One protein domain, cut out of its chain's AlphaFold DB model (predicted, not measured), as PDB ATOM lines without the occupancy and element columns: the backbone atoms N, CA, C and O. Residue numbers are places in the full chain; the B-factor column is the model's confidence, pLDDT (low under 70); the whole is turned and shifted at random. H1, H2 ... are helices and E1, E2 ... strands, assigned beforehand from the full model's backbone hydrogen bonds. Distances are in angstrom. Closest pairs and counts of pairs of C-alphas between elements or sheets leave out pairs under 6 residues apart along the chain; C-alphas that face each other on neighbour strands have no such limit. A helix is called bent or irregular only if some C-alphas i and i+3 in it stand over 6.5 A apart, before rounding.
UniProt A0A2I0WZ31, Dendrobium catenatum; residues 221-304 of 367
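AT A GLANCE: This is residues 221 to 304 of the 367 residues of a protein of Dendrobium catenatum (UniProt A0A2I0WZ31). A strongly twisted sheet of four strands is covered on one face by two helices set nearly at right angles: the long H1 packs mainly on E2 and E3, and the shorter H2 sits by E1, E3 and E4. After E4, residues 292 to 304 make a loop with no named element that folds back toward that strand. The printed part has 84 residues, with two named helices and four named strands in the order E1, H1, E2, E3, H2, E4. The sheet runs E2, E3, E1, E4, all antiparallel, and the class is mixed, helices and strands. The whole is compact, with a radius of gyration of the C-alphas of 11.7 A and spans of 29 by 29 by 19 A.

IN THESE COORDINATES: E1, residues 222 to 227, starts at C-alpha 222 (-1.388, -2.240, 78.146) and is 16.6 A long. H1, residues 234 to 248, is 19.9 A long and irregular, with C-alphas 244 and 247 7.8 A apart. E2, residues 251 to 257, is 18.7 A long, and E3, residues 260 to 265, is 16.5 A. H2, residues 268 to 277, is 14.3 A long and begins at C-alpha 268 (-9.860, -1.799, 77.319). E4, residues 285 to 291, is 19.9 A long and ends at C-alpha 291 (-1.397, -7.395, 81.598).

HOW THE PARTS SIT: Inner strand E1 is antiparallel to E4 at 154 degrees, with N 224 and O 290 2.8 A apart, and to E3 at 147 degrees, with N 223 and O 263 2.8 A apart. E2 and E3 form a hairpin at 157 degrees, with N 262 and O 254 2.8 A apart. Edge strands E2 and E4 are apart. E1, H1, E2 and E3, H2, E4 are split strand-helix-strand units, each with another strand between its two strands and a right-handed crossover. The domain has two layers, the helices on one face of the sheet. H1 is over E3 at a height of 7.9 A, only just slantwise to it at 32 degrees on the local plane. H2, at a height of 8.8 A, is over E1 and runs along it, at 15 degrees on the local plane. H1 touches H2 with residues 245 to 248 alone, about perpendicular at 81 degrees; the closest C-alphas are Phe 248 and His 270, 5.1 A. Every O i to N i+4 pair is within hydrogen-bond range in H2, and 9 of 11 in H1.

THE WHOLE: The farthest C-alphas, Gln 247 and Asn 299, are 31.6 A apart. The printed part has no cut, and no link is long. Mean pLDDT of the printed part is 91.5, and no printed residue is under 70.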
ATOM      1  N   ASN A 221      -4.340   0.104  80.146       94.31
ATOM      2  CA  ASN A 221      -4.795  -0.636  78.966       94.31
ATOM      3  C   ASN A 221      -3.609  -1.177  78.151       94.31
ATOM      4  O   ASN A 221      -3.581  -1.041  76.927       94.31
ATOM      5  N   SER A 222      -2.584  -1.718  78.815       95.94
ATOM      6  CA  SER A 222      -1.388  -2.240  78.146       95.94
ATOM      7  C   SER A 222      -1.118  -3.700  78.473       95.94
ATOM      8  O   SER A 222      -1.324  -4.166  79.590       95.94
ATOM      9  N   ILE A 223      -0.581  -4.406  77.484       95.69
ATOM     10  CA  ILE A 223      -0.138  -5.796  77.577       95.69
ATOM     11  C   ILE A 223       1.374  -5.806  77.396       95.69
ATOM     12  O   ILE A 223       1.899  -5.154  76.492       95.69
ATOM     13  N   VAL A 224       2.077  -6.568  78.221       95.88
ATOM     14  CA  VAL A 224       3.482  -6.906  77.990       95.88
ATOM     15  C   VAL A 224       3.569  -8.236  77.268       95.88
ATOM     16  O   VAL A 224       2.883  -9.195  77.618       95.88
ATOM     17  N   ILE A 225       4.423  -8.297  76.253       95.56
ATOM     18  CA  ILE A 225       4.627  -9.507  75.469       95.56
ATOM     19  C   ILE A 225       6.105  -9.866  75.352       95.56
ATOM     20  O   ILE A 225       6.983  -8.995  75.346       95.56
ATOM     21  N   LYS A 226       6.361 -11.162  75.181       94.06
ATOM     22  CA  LYS A 226       7.681 -11.710  74.869       94.06
ATOM     23  C   LYS A 226       7.554 -12.861  73.877       94.06
ATOM     24  O   LYS A 226       6.715 -13.744  74.052       94.06
ATOM     25  N   VAL A 227       8.389 -12.859  72.840       93.00
ATOM     26  CA  VAL A 227       8.466 -13.965  71.873       93.00
ATOM     27  C   VAL A 227       9.408 -15.037  72.419       93.00
ATOM     28  O   VAL A 227      10.510 -14.725  72.864       93.00
ATOM     29  N   PHE A 228       8.984 -16.300  72.396       88.12
ATOM     30  CA  PHE A 228       9.791 -17.418  72.893       88.12
ATOM     31  C   PHE A 228      10.567 -18.106  71.776       88.12
ATOM     32  O   PHE A 228      10.093 -18.224  70.654       88.12
ATOM     33  N   GLY A 229      11.773 -18.593  72.072       85.25
ATOM     34  CA  GLY A 229      12.602 -19.300  71.091       85.25
ATOM     35  C   GLY A 229      13.319 -18.389  70.088       85.25
ATOM     36  O   GLY A 229      13.791 -18.870  69.058       85.25
ATOM     37  N   GLY A 230      13.395 -17.078  70.335       86.25
ATOM     38  CA  GLY A 230      14.274 -16.139  69.628       86.25
ATOM     39  C   GLY A 230      13.887 -14.674  69.834       86.25
ATOM     40  O   GLY A 230      12.827 -14.397  70.381       86.25
ATOM     41  N   ASP A 231      14.716 -13.763  69.321       88.75
ATOM     42  CA  ASP A 231      14.579 -12.312  69.515       88.75
ATOM     43  C   ASP A 231      14.337 -11.580  68.180       88.75
ATOM     44  O   ASP A 231      15.254 -10.987  67.603       88.75
ATOM     45  N   PRO A 232      13.117 -11.655  67.614       91.69
ATOM     46  CA  PRO A 232      12.804 -10.962  66.371       91.69
ATOM     47  C   PRO A 232      12.868  -9.431  66.551       91.69
ATOM     48  O   PRO A 232      12.454  -8.914  67.590       91.69
ATOM     49  N   PRO A 233      13.317  -8.670  65.533       93.00
ATOM     50  CA  PRO A 233      13.307  -7.210  65.585       93.00
ATOM     51  C   PRO A 233      11.894  -6.634  65.768       93.00
ATOM     52  O   PRO A 233      10.921  -7.198  65.258       93.00
ATOM     53  N   LEU A 234      11.784  -5.446  66.383       91.88
ATOM     54  CA  LEU A 234      10.494  -4.764  66.602       91.88
ATOM     55  C   LEU A 234       9.664  -4.644  65.318       91.88
ATOM     56  O   LEU A 234       8.449  -4.795  65.362       91.88
ATOM     57  N   LYS A 235      10.304  -4.402  64.167       93.88
ATOM     58  CA  LYS A 235       9.614  -4.306  62.872       93.88
ATOM     59  C   LYS A 235       8.872  -5.603  62.524       93.88
ATOM     60  O   LYS A 235       7.719  -5.553  62.106       93.88
ATOM     61  N   THR A 236       9.513  -6.750  62.736       94.88
ATOM     62  CA  THR A 236       8.928  -8.077  62.503       94.88
ATOM     63  C   THR A 236       7.786  -8.347  63.474       94.88
ATOM     64  O   THR A 236       6.708  -8.754  63.047       94.88
ATOM     65  N   ILE A 237       7.995  -8.057  64.764       95.56
ATOM     66  CA  ILE A 237       6.953  -8.181  65.792       95.56
ATOM     67  C   ILE A 237       5.747  -7.310  65.420       95.56
ATOM     68  O   ILE A 237       4.620  -7.790  65.385       95.56
ATOM     69  N   SER A 238       5.979  -6.041  65.080       95.19
ATOM     70  CA  SER A 238       4.913  -5.095  64.753       95.19
ATOM     71  C   SER A 238       4.103  -5.534  63.538       95.19
ATOM     72  O   SER A 238       2.877  -5.495  63.592       95.19
ATOM     73  N   TYR A 239       4.767  -5.992  62.473       95.62
ATOM     74  CA  TYR A 239       4.094  -6.502  61.281       95.62
ATOM     75  C   TYR A 239       3.172  -7.688  61.608       95.62
ATOM     76  O   TYR A 239       1.989  -7.672  61.266       95.62
ATOM     77  N   GLU A 240       3.690  -8.689  62.320       95.75
ATOM     78  CA  GLU A 240       2.947  -9.908  62.655       95.75
ATOM     79  C   GLU A 240       1.773  -9.651  63.606       95.75
ATOM     80  O   GLU A 240       0.676 -10.179  63.397       95.75
ATOM     81  N   LEU A 241       1.974  -8.807  64.620       95.31
ATOM     82  CA  LEU A 241       0.924  -8.461  65.574       95.31
ATOM     83  C   LEU A 241      -0.161  -7.604  64.940       95.31
ATOM     84  O   LEU A 241      -1.338  -7.882  65.136       95.31
ATOM     85  N   ARG A 242       0.198  -6.600  64.131       95.06
ATOM     86  CA  ARG A 242      -0.803  -5.789  63.419       95.06
ATOM     87  C   ARG A 242      -1.628  -6.644  62.461       95.06
ATOM     88  O   ARG A 242      -2.827  -6.421  62.352       95.06
ATOM     89  N   ARG A 243      -1.017  -7.647  61.816       94.25
ATOM     90  CA  ARG A 243      -1.729  -8.605  60.956       94.25
ATOM     91  C   ARG A 243      -2.718  -9.464  61.747       94.25
ATOM     92  O   ARG A 243      -3.856  -9.620  61.320       94.25
ATOM     93  N   GLN A 244      -2.296 -10.020  62.883       93.50
ATOM     94  CA  GLN A 244      -3.130 -10.904  63.709       93.50
ATOM     95  C   GLN A 244      -4.203 -10.159  64.507       93.50
ATOM     96  O   GLN A 244      -5.293 -10.688  64.710       93.50
ATOM     97  N   TRP A 245      -3.913  -8.935  64.949       94.12
ATOM     98  CA  TRP A 245      -4.798  -8.148  65.804       94.12
ATOM     99  C   TRP A 245      -5.611  -7.099  65.044       94.12
ATOM    100  O   TRP A 245      -6.323  -6.320  65.667       94.12
ATOM    101  N   MET A 246      -5.559  -7.099  63.707       90.69
ATOM    102  CA  MET A 246      -6.227  -6.112  62.846       90.69
ATOM    103  C   MET A 246      -7.717  -5.920  63.174       90.69
ATOM    104  O   MET A 246      -8.240  -4.816  63.046       90.69
ATOM    105  N   GLN A 247      -8.398  -6.987  63.604       88.69
ATOM    106  CA  GLN A 247      -9.825  -6.964  63.935       88.69
ATOM    107  C   GLN A 247     -10.147  -6.424  65.337       88.69
ATOM    108  O   GLN A 247     -11.295  -6.086  65.593       88.69
ATOM    109  N   PHE A 248      -9.161  -6.339  66.234       88.56
ATOM    110  CA  PHE A 248      -9.343  -5.854  67.607       88.56
ATOM    111  C   PHE A 248      -8.927  -4.391  67.756       88.56
ATOM    112  O   PHE A 248      -8.652  -3.953  68.859       88.56
ATOM    113  N   GLY A 249      -8.820  -3.639  66.663       86.62
ATOM    114  CA  GLY A 249      -8.506  -2.215  66.718       86.62
ATOM    115  C   GLY A 249      -7.012  -1.881  66.731       86.62
ATOM    116  O   GLY A 249      -6.131  -2.711  66.505       86.62
ATOM    117  N   LYS A 250      -6.730  -0.587  66.908       89.75
ATOM    118  CA  LYS A 250      -5.375  -0.025  66.831       89.75
ATOM    119  C   LYS A 250      -4.703  -0.031  68.200       89.75
ATOM    120  O   LYS A 250      -5.342   0.215  69.220       89.75
ATOM    121  N   PHE A 251      -3.390  -0.221  68.194       94.38
ATOM    122  CA  PHE A 251      -2.551  -0.213  69.387       94.38
ATOM    123  C   PHE A 251      -1.167   0.364  69.068       94.38
ATOM    124  O   PHE A 251      -0.736   0.396  67.909       94.38
ATOM    125  N   HIS A 252      -0.480   0.839  70.102       93.44
ATOM    126  CA  HIS A 252       0.894   1.323  70.027       93.44
ATOM    127  C   HIS A 252       1.865   0.258  70.549       93.44
ATOM    128  O   HIS A 252       1.523  -0.464  71.481       93.44
ATOM    129  N   LEU A 253       3.063   0.156  69.959       94.81
ATOM    130  CA  LEU A 253       4.110  -0.763  70.418       94.81
ATOM    131  C   LEU A 253       5.330   0.015  70.905       94.81
ATOM    132  O   LEU A 253       5.849   0.867  70.184       94.81
ATOM    133  N   THR A 254       5.849  -0.354  72.072       94.44
ATOM    134  CA  THR A 254       7.069   0.218  72.650       94.44
ATOM    135  C   THR A 254       8.010  -0.901  73.089       94.44
ATOM    136  O   THR A 254       7.612  -1.800  73.822       94.44
ATOM    137  N   MET A 255       9.272  -0.871  72.655       93.25
ATOM    138  CA  MET A 255      10.284  -1.817  73.150       93.25
ATOM    139  C   MET A 255      10.675  -1.458  74.582       93.25
ATOM    140  O   MET A 255      11.048  -0.316  74.841       93.25
ATOM    141  N   LEU A 256      10.656  -2.440  75.484       91.31
ATOM    142  CA  LEU A 256      11.082  -2.273  76.880       91.31
ATOM    143  C   LEU A 256      12.505  -2.802  77.145       91.31
ATOM    144  O   LEU A 256      13.018  -2.688  78.253       91.31
ATOM    145  N   GLY A 257      13.154  -3.375  76.126       87.94
ATOM    146  CA  GLY A 257      14.461  -4.027  76.249       87.94
ATOM    147  C   GLY A 257      14.354  -5.513  76.609       87.94
ATOM    148  O   GLY A 257      13.282  -6.017  76.930       87.94
ATOM    149  N   MET A 258      15.466  -6.247  76.488       88.75
ATOM    150  CA  MET A 258      15.540  -7.703  76.732       88.75
ATOM    151  C   MET A 258      14.470  -8.524  75.980       88.75
ATOM    152  O   MET A 258      13.938  -9.504  76.501       88.75
ATOM    153  N   GLY A 259      14.103  -8.097  74.768       89.69
ATOM    154  CA  GLY A 259      13.079  -8.754  73.947       89.69
ATOM    155  C   GLY A 259      11.630  -8.547  74.414       89.69
ATOM    156  O   GLY A 259      10.733  -9.186  73.872       89.69
ATOM    157  N   TRP A 260      11.386  -7.678  75.400       94.44
ATOM    158  CA  TRP A 260      10.039  -7.307  75.835       94.44
ATOM    159  C   TRP A 260       9.461  -6.176  74.997       94.44
ATOM    160  O   TRP A 260      10.149  -5.203  74.665       94.44
ATOM    161  N   VAL A 261       8.165  -6.283  74.722       96.12
ATOM    162  CA  VAL A 261       7.396  -5.256  74.020       96.12
ATOM    163  C   VAL A 261       6.149  -4.930  74.828       96.12
ATOM    164  O   VAL A 261       5.454  -5.827  75.296       96.12
ATOM    165  N   LEU A 262       5.876  -3.643  74.991       96.62
ATOM    166  CA  LEU A 262       4.634  -3.120  75.534       96.62
ATOM    167  C   LEU A 262       3.681  -2.814  74.383       96.62
ATOM    168  O   LEU A 262       4.056  -2.110  73.445       96.62
ATOM    169  N   CYS A 263       2.459  -3.316  74.470       96.75
ATOM    170  CA  CYS A 263       1.377  -3.047  73.536       96.75
ATOM    171  C   CYS A 263       0.289  -2.259  74.266       96.75
ATOM    172  O   CYS A 263      -0.379  -2.819  75.130       96.75
ATOM    173  N   SER A 264       0.108  -0.983  73.931       96.12
ATOM    174  CA  SER A 264      -0.864  -0.098  74.588       96.12
ATOM    175  C   SER A 264      -2.085   0.144  73.708       96.12
ATOM    176  O   SER A 264      -1.961   0.520  72.538       96.12
ATOM    177  N   PHE A 265      -3.264  -0.052  74.285       94.31
ATOM    178  CA  PHE A 265      -4.557   0.046  73.619       94.31
ATOM    179  C   PHE A 265      -5.289   1.314  74.052       94.31
ATOM    180  O   PHE A 265      -5.127   1.803  75.169       94.31
ATOM    181  N   TYR A 266      -6.098   1.862  73.146       89.62
ATOM    182  CA  TYR A 266      -6.959   2.999  73.476       89.62
ATOM    183  C   TYR A 266      -8.171   2.559  74.305       89.62
ATOM    184  O   TYR A 266      -8.516   3.193  75.297       89.62
ATOM    185  N   GLU A 267      -8.762   1.431  73.918       90.44
ATOM    186  CA  GLU A 267      -9.965   0.856  74.517       90.44
ATOM    187  C   GLU A 267      -9.611  -0.426  75.289       90.44
ATOM    188  O   GLU A 267      -8.894  -1.279  74.746       90.44
ATOM    189  N   PRO A 268     -10.086  -0.584  76.538       93.69
ATOM    190  CA  PRO A 268      -9.860  -1.799  77.319       93.69
ATOM    191  C   PRO A 268     -10.473  -3.042  76.657       93.69
ATOM    192  O   PRO A 268      -9.924  -4.135  76.782       93.69
ATOM    193  N   GLU A 269     -11.551  -2.887  75.886       93.94
ATOM    194  CA  GLU A 269     -12.217  -3.974  75.165       93.94
ATOM    195  C   GLU A 269     -11.290  -4.608  74.118       93.94
ATOM    196  O   GLU A 269     -11.247  -5.828  73.958       93.94
ATOM    197  N   HIS A 270     -10.493  -3.785  73.431       93.75
ATOM    198  CA  HIS A 270      -9.492  -4.241  72.465       93.75
ATOM    199  C   HIS A 270      -8.368  -5.035  73.139       93.75
ATOM    200  O   HIS A 270      -7.965  -6.093  72.647       93.75
ATOM    201  N   MET A 271      -7.899  -4.551  74.291       94.44
ATOM    202  CA  MET A 271      -6.904  -5.238  75.113       94.44
ATOM    203  C   MET A 271      -7.418  -6.611  75.569       94.44
ATOM    204  O   MET A 271      -6.747  -7.629  75.381       94.44
ATOM    205  N   GLU A 272      -8.628  -6.660  76.131       92.31
ATOM    206  CA  GLU A 272      -9.240  -7.896  76.617       92.31
ATOM    207  C   GLU A 272      -9.487  -8.890  75.476       92.31
ATOM    208  O   GLU A 272      -9.209 -10.086  75.618       92.31
ATOM    209  N   ALA A 273      -9.932  -8.407  74.313       91.69
ATOM    210  CA  ALA A 273     -10.130  -9.242  73.138       91.69
ATOM    211  C   ALA A 273      -8.813  -9.876  72.662       91.69
ATOM    212  O   ALA A 273      -8.783 -11.077  72.381       91.69
ATOM    213  N   VAL A 274      -7.709  -9.124  72.633       92.38
ATOM    214  CA  VAL A 274      -6.381  -9.670  72.311       92.38
ATOM    215  C   VAL A 274      -5.932 -10.693  73.359       92.38
ATOM    216  O   VAL A 274      -5.474 -11.779  72.997       92.38
ATOM    217  N   MET A 275      -6.120 -10.413  74.652       88.88
ATOM    218  CA  MET A 275      -5.792 -11.364  75.722       88.88
ATOM    219  C   MET A 275      -6.609 -12.659  75.643       88.88
ATOM    220  O   MET A 275      -6.125 -13.711  76.068       88.88
ATOM    221  N   THR A 276      -7.824 -12.596  75.104       85.25
ATOM    222  CA  THR A 276      -8.806 -13.688  75.080       85.25
ATOM    223  C   THR A 276      -8.715 -14.573  73.834       85.25
ATOM    224  O   THR A 276      -8.896 -15.786  73.936       85.25
ATOM    225  N   ASN A 277      -8.411 -14.002  72.664       84.38
ATOM    226  CA  ASN A 277      -8.539 -14.692  71.370       84.38
ATOM    227  C   ASN A 277      -7.248 -15.361  70.841       84.38
ATOM    228  O   ASN A 277      -7.282 -15.964  69.766       84.38
ATOM    229  N   GLY A 278      -6.120 -15.276  71.558       73.44
ATOM    230  CA  GLY A 278      -4.865 -15.961  71.187       73.44
ATOM    231  C   GLY A 278      -4.941 -17.484  71.382       73.44
ATOM    232  O   GLY A 278      -5.836 -17.952  72.085       73.44
ATOM    233  N   PRO A 279      -4.027 -18.304  70.828       83.94
ATOM    234  CA  PRO A 279      -2.583 -18.061  70.741       83.94
ATOM    235  C   PRO A 279      -2.166 -17.061  69.678       83.94
ATOM    236  O   PRO A 279      -2.731 -17.026  68.588       83.94
ATOM    237  N   TRP A 280      -1.102 -16.327  69.981       91.12
ATOM    238  CA  TRP A 280      -0.454 -15.408  69.054       91.12
ATOM    239  C   TRP A 280       0.960 -15.879  68.750       91.12
ATOM    240  O   TRP A 280       1.635 -16.446  69.617       91.12
ATOM    241  N   PHE A 281       1.406 -15.629  67.521       91.94
ATOM    242  CA  PHE A 281       2.705 -16.093  67.046       91.94
ATOM    243  C   PHE A 281       3.485 -14.989  66.335       91.94
ATOM    244  O   PHE A 281       2.912 -14.182  65.616       91.94
ATOM    245  N   VAL A 282       4.808 -14.977  66.461       93.88
ATOM    246  CA  VAL A 282       5.702 -14.175  65.608       93.88
ATOM    247  C   VAL A 282       6.672 -15.135  64.939       93.88
ATOM    248  O   VAL A 282       7.379 -15.867  65.625       93.88
ATOM    249  N   ASN A 283       6.703 -15.169  63.603       91.44
ATOM    250  CA  ASN A 283       7.515 -16.122  62.827       91.44
ATOM    251  C   ASN A 283       7.334 -17.589  63.276       91.44
ATOM    252  O   ASN A 283       8.306 -18.323  63.439       91.44
ATOM    253  N   GLY A 284       6.089 -17.998  63.540       86.75
ATOM    254  CA  GLY A 284       5.763 -19.353  64.005       86.75
ATOM    255  C   GLY A 284       6.141 -19.650  65.461       86.75
ATOM    256  O   GLY A 284       5.908 -20.759  65.932       86.75
ATOM    257  N   LYS A 285       6.691 -18.678  66.193       89.31
ATOM    258  CA  LYS A 285       7.054 -18.808  67.607       89.31
ATOM    259  C   LYS A 285       5.975 -18.226  68.501       89.31
ATOM    260  O   LYS A 285       5.443 -17.162  68.195       89.31
ATOM    261  N   ILE A 286       5.662 -18.911  69.597       89.69
ATOM    262  CA  ILE A 286       4.611 -18.485  70.521       89.69
ATOM    263  C   ILE A 286       4.988 -17.192  71.245       89.69
ATOM    264  O   ILE A 286       6.151 -16.956  71.590       89.69
ATOM    265  N   ILE A 287       3.980 -16.362  71.479       92.94
ATOM    266  CA  ILE A 287       4.091 -15.145  72.269       92.94
ATOM    267  C   ILE A 287       3.488 -15.406  73.645       92.94
ATOM    268  O   ILE A 287       2.335 -15.821  73.756       92.94
ATOM    269  N   GLY A 288       4.264 -15.131  74.689       92.38
ATOM    270  CA  GLY A 288       3.733 -14.997  76.036       92.38
ATOM    271  C   GLY A 288       3.232 -13.583  76.271       92.38
ATOM    272  O   GLY A 288       3.858 -12.629  75.808       92.38
ATOM    273  N   MET A 289       2.118 -13.458  76.984       94.19
ATOM    274  CA  MET A 289       1.440 -12.196  77.251       94.19
ATOM    275  C   MET A 289       0.967 -12.106  78.701       94.19
ATOM    276  O   MET A 289       0.534 -13.099  79.293       94.19
ATOM    277  N   ASP A 290       1.022 -10.903  79.253       93.62
ATOM    278  CA  ASP A 290       0.433 -10.557  80.545       93.62
ATOM    279  C   ASP A 290      -0.069  -9.112  80.515       93.62
ATOM    280  O   ASP A 290       0.398  -8.297  79.715       93.62
ATOM    281  N   ASN A 291      -1.012  -8.782  81.390       94.06
ATOM    282  CA  ASN A 291      -1.397  -7.395  81.598       94.06
ATOM    283  C   ASN A 291      -0.223  -6.645  82.232       94.06
ATOM    284  O   ASN A 291       0.423  -7.135  83.162       94.06
ATOM    285  N   TRP A 292       0.060  -5.440  81.745       95.19
ATOM    286  CA  TRP A 292       1.072  -4.604  82.373       95.19
ATOM    287  C   TRP A 292       0.640  -4.240  83.801       95.19
ATOM    288  O   TRP A 292      -0.526  -3.946  84.065       95.19
ATOM    289  N   SER A 293       1.592  -4.243  84.732       92.62
ATOM    290  CA  SER A 293       1.381  -3.791  86.105       92.62
ATOM    291  C   SER A 293       2.620  -3.067  86.618       92.62
ATOM    292  O   SER A 293       3.714  -3.243  86.086       92.62
ATOM    293  N   GLN A 294       2.475  -2.301  87.699       89.94
ATOM    294  CA  GLN A 294       3.596  -1.607  88.351       89.94
ATOM    295  C   GLN A 294       4.699  -2.566  88.830       89.94
ATOM    296  O   GLN A 294       5.861  -2.187  88.912       89.94
ATOM    297  N   ASN A 295       4.343  -3.825  89.102       88.50
ATOM    298  CA  ASN A 295       5.273  -4.867  89.539       88.50
ATOM    299  C   ASN A 295       5.966  -5.587  88.367       88.50
ATOM    300  O   ASN A 295       6.720  -6.537  88.589       88.50
ATOM    301  N   PHE A 296       5.688  -5.187  87.122       90.12
ATOM    302  CA  PHE A 296       6.315  -5.769  85.943       90.12
ATOM    303  C   PHE A 296       7.833  -5.540  85.955       90.12
ATOM    304  O   PHE A 296       8.317  -4.440  86.213       90.12
ATOM    305  N   SER A 297       8.592  -6.580  85.608       88.88
ATOM    306  CA  SER A 297      10.045  -6.509  85.474       88.88
ATOM    307  C   SER A 297      10.502  -7.264  84.234       88.88
ATOM    308  O   SER A 297      10.155  -8.427  84.045       88.88
ATOM    309  N   THR A 298      11.359  -6.640  83.426       89.12
ATOM    310  CA  THR A 298      11.942  -7.258  82.223       89.12
ATOM    311  C   THR A 298      12.871  -8.437  82.535       89.12
ATOM    312  O   THR A 298      13.128  -9.265  81.661       89.12
ATOM    313  N   ASN A 299      13.328  -8.557  83.785       88.56
ATOM    314  CA  ASN A 299      14.170  -9.657  84.258       88.56
ATOM    315  C   ASN A 299      13.376 -10.904  84.678       88.56
ATOM    316  O   ASN A 299      13.975 -11.916  85.035       88.56
ATOM    317  N   SER A 300      12.042 -10.845  84.679       87.12
ATOM    318  CA  SER A 300      11.180 -11.907  85.192       87.12
ATOM    319  C   SER A 300      10.172 -12.356  84.143       87.12
ATOM    320  O   SER A 300       9.536 -11.531  83.502       87.12
ATOM    321  N   LEU A 301       9.988 -13.669  83.996       86.12
ATOM    322  CA  LEU A 301       8.907 -14.253  83.186       86.12
ATOM    323  C   LEU A 301       7.612 -14.456  83.990       86.12
ATOM    324  O   LEU A 301       6.632 -14.975  83.459       86.12
ATOM    325  N   LYS A 302       7.611 -14.077  85.273       86.00
ATOM    326  CA  LYS A 302       6.481 -14.277  86.180       86.00
ATOM    327  C   LYS A 302       5.234 -13.565  85.661       86.00
ATOM    328  O   LYS A 302       5.308 -12.403  85.277       86.00
ATOM    329  N   GLY A 303       4.102 -14.264  85.703       83.44
ATOM    330  CA  GLY A 303       2.809 -13.748  85.237       83.44
ATOM    331  C   GLY A 303       2.572 -13.934  83.738       83.44
ATOM    332  O   GLY A 303       1.431 -13.886  83.283       83.44
ATOM    333  N   LEU A 304       3.612 -14.259  82.967       89.75
ATOM    334  CA  LEU A 304       3.470 -14.434  81.534       89.75
ATOM    335  C   LEU A 304       2.680 -15.696  81.206       89.75
ATOM    336  O   LEU A 304       3.056 -16.808  81.582       89.75
TER     337      LEU A 304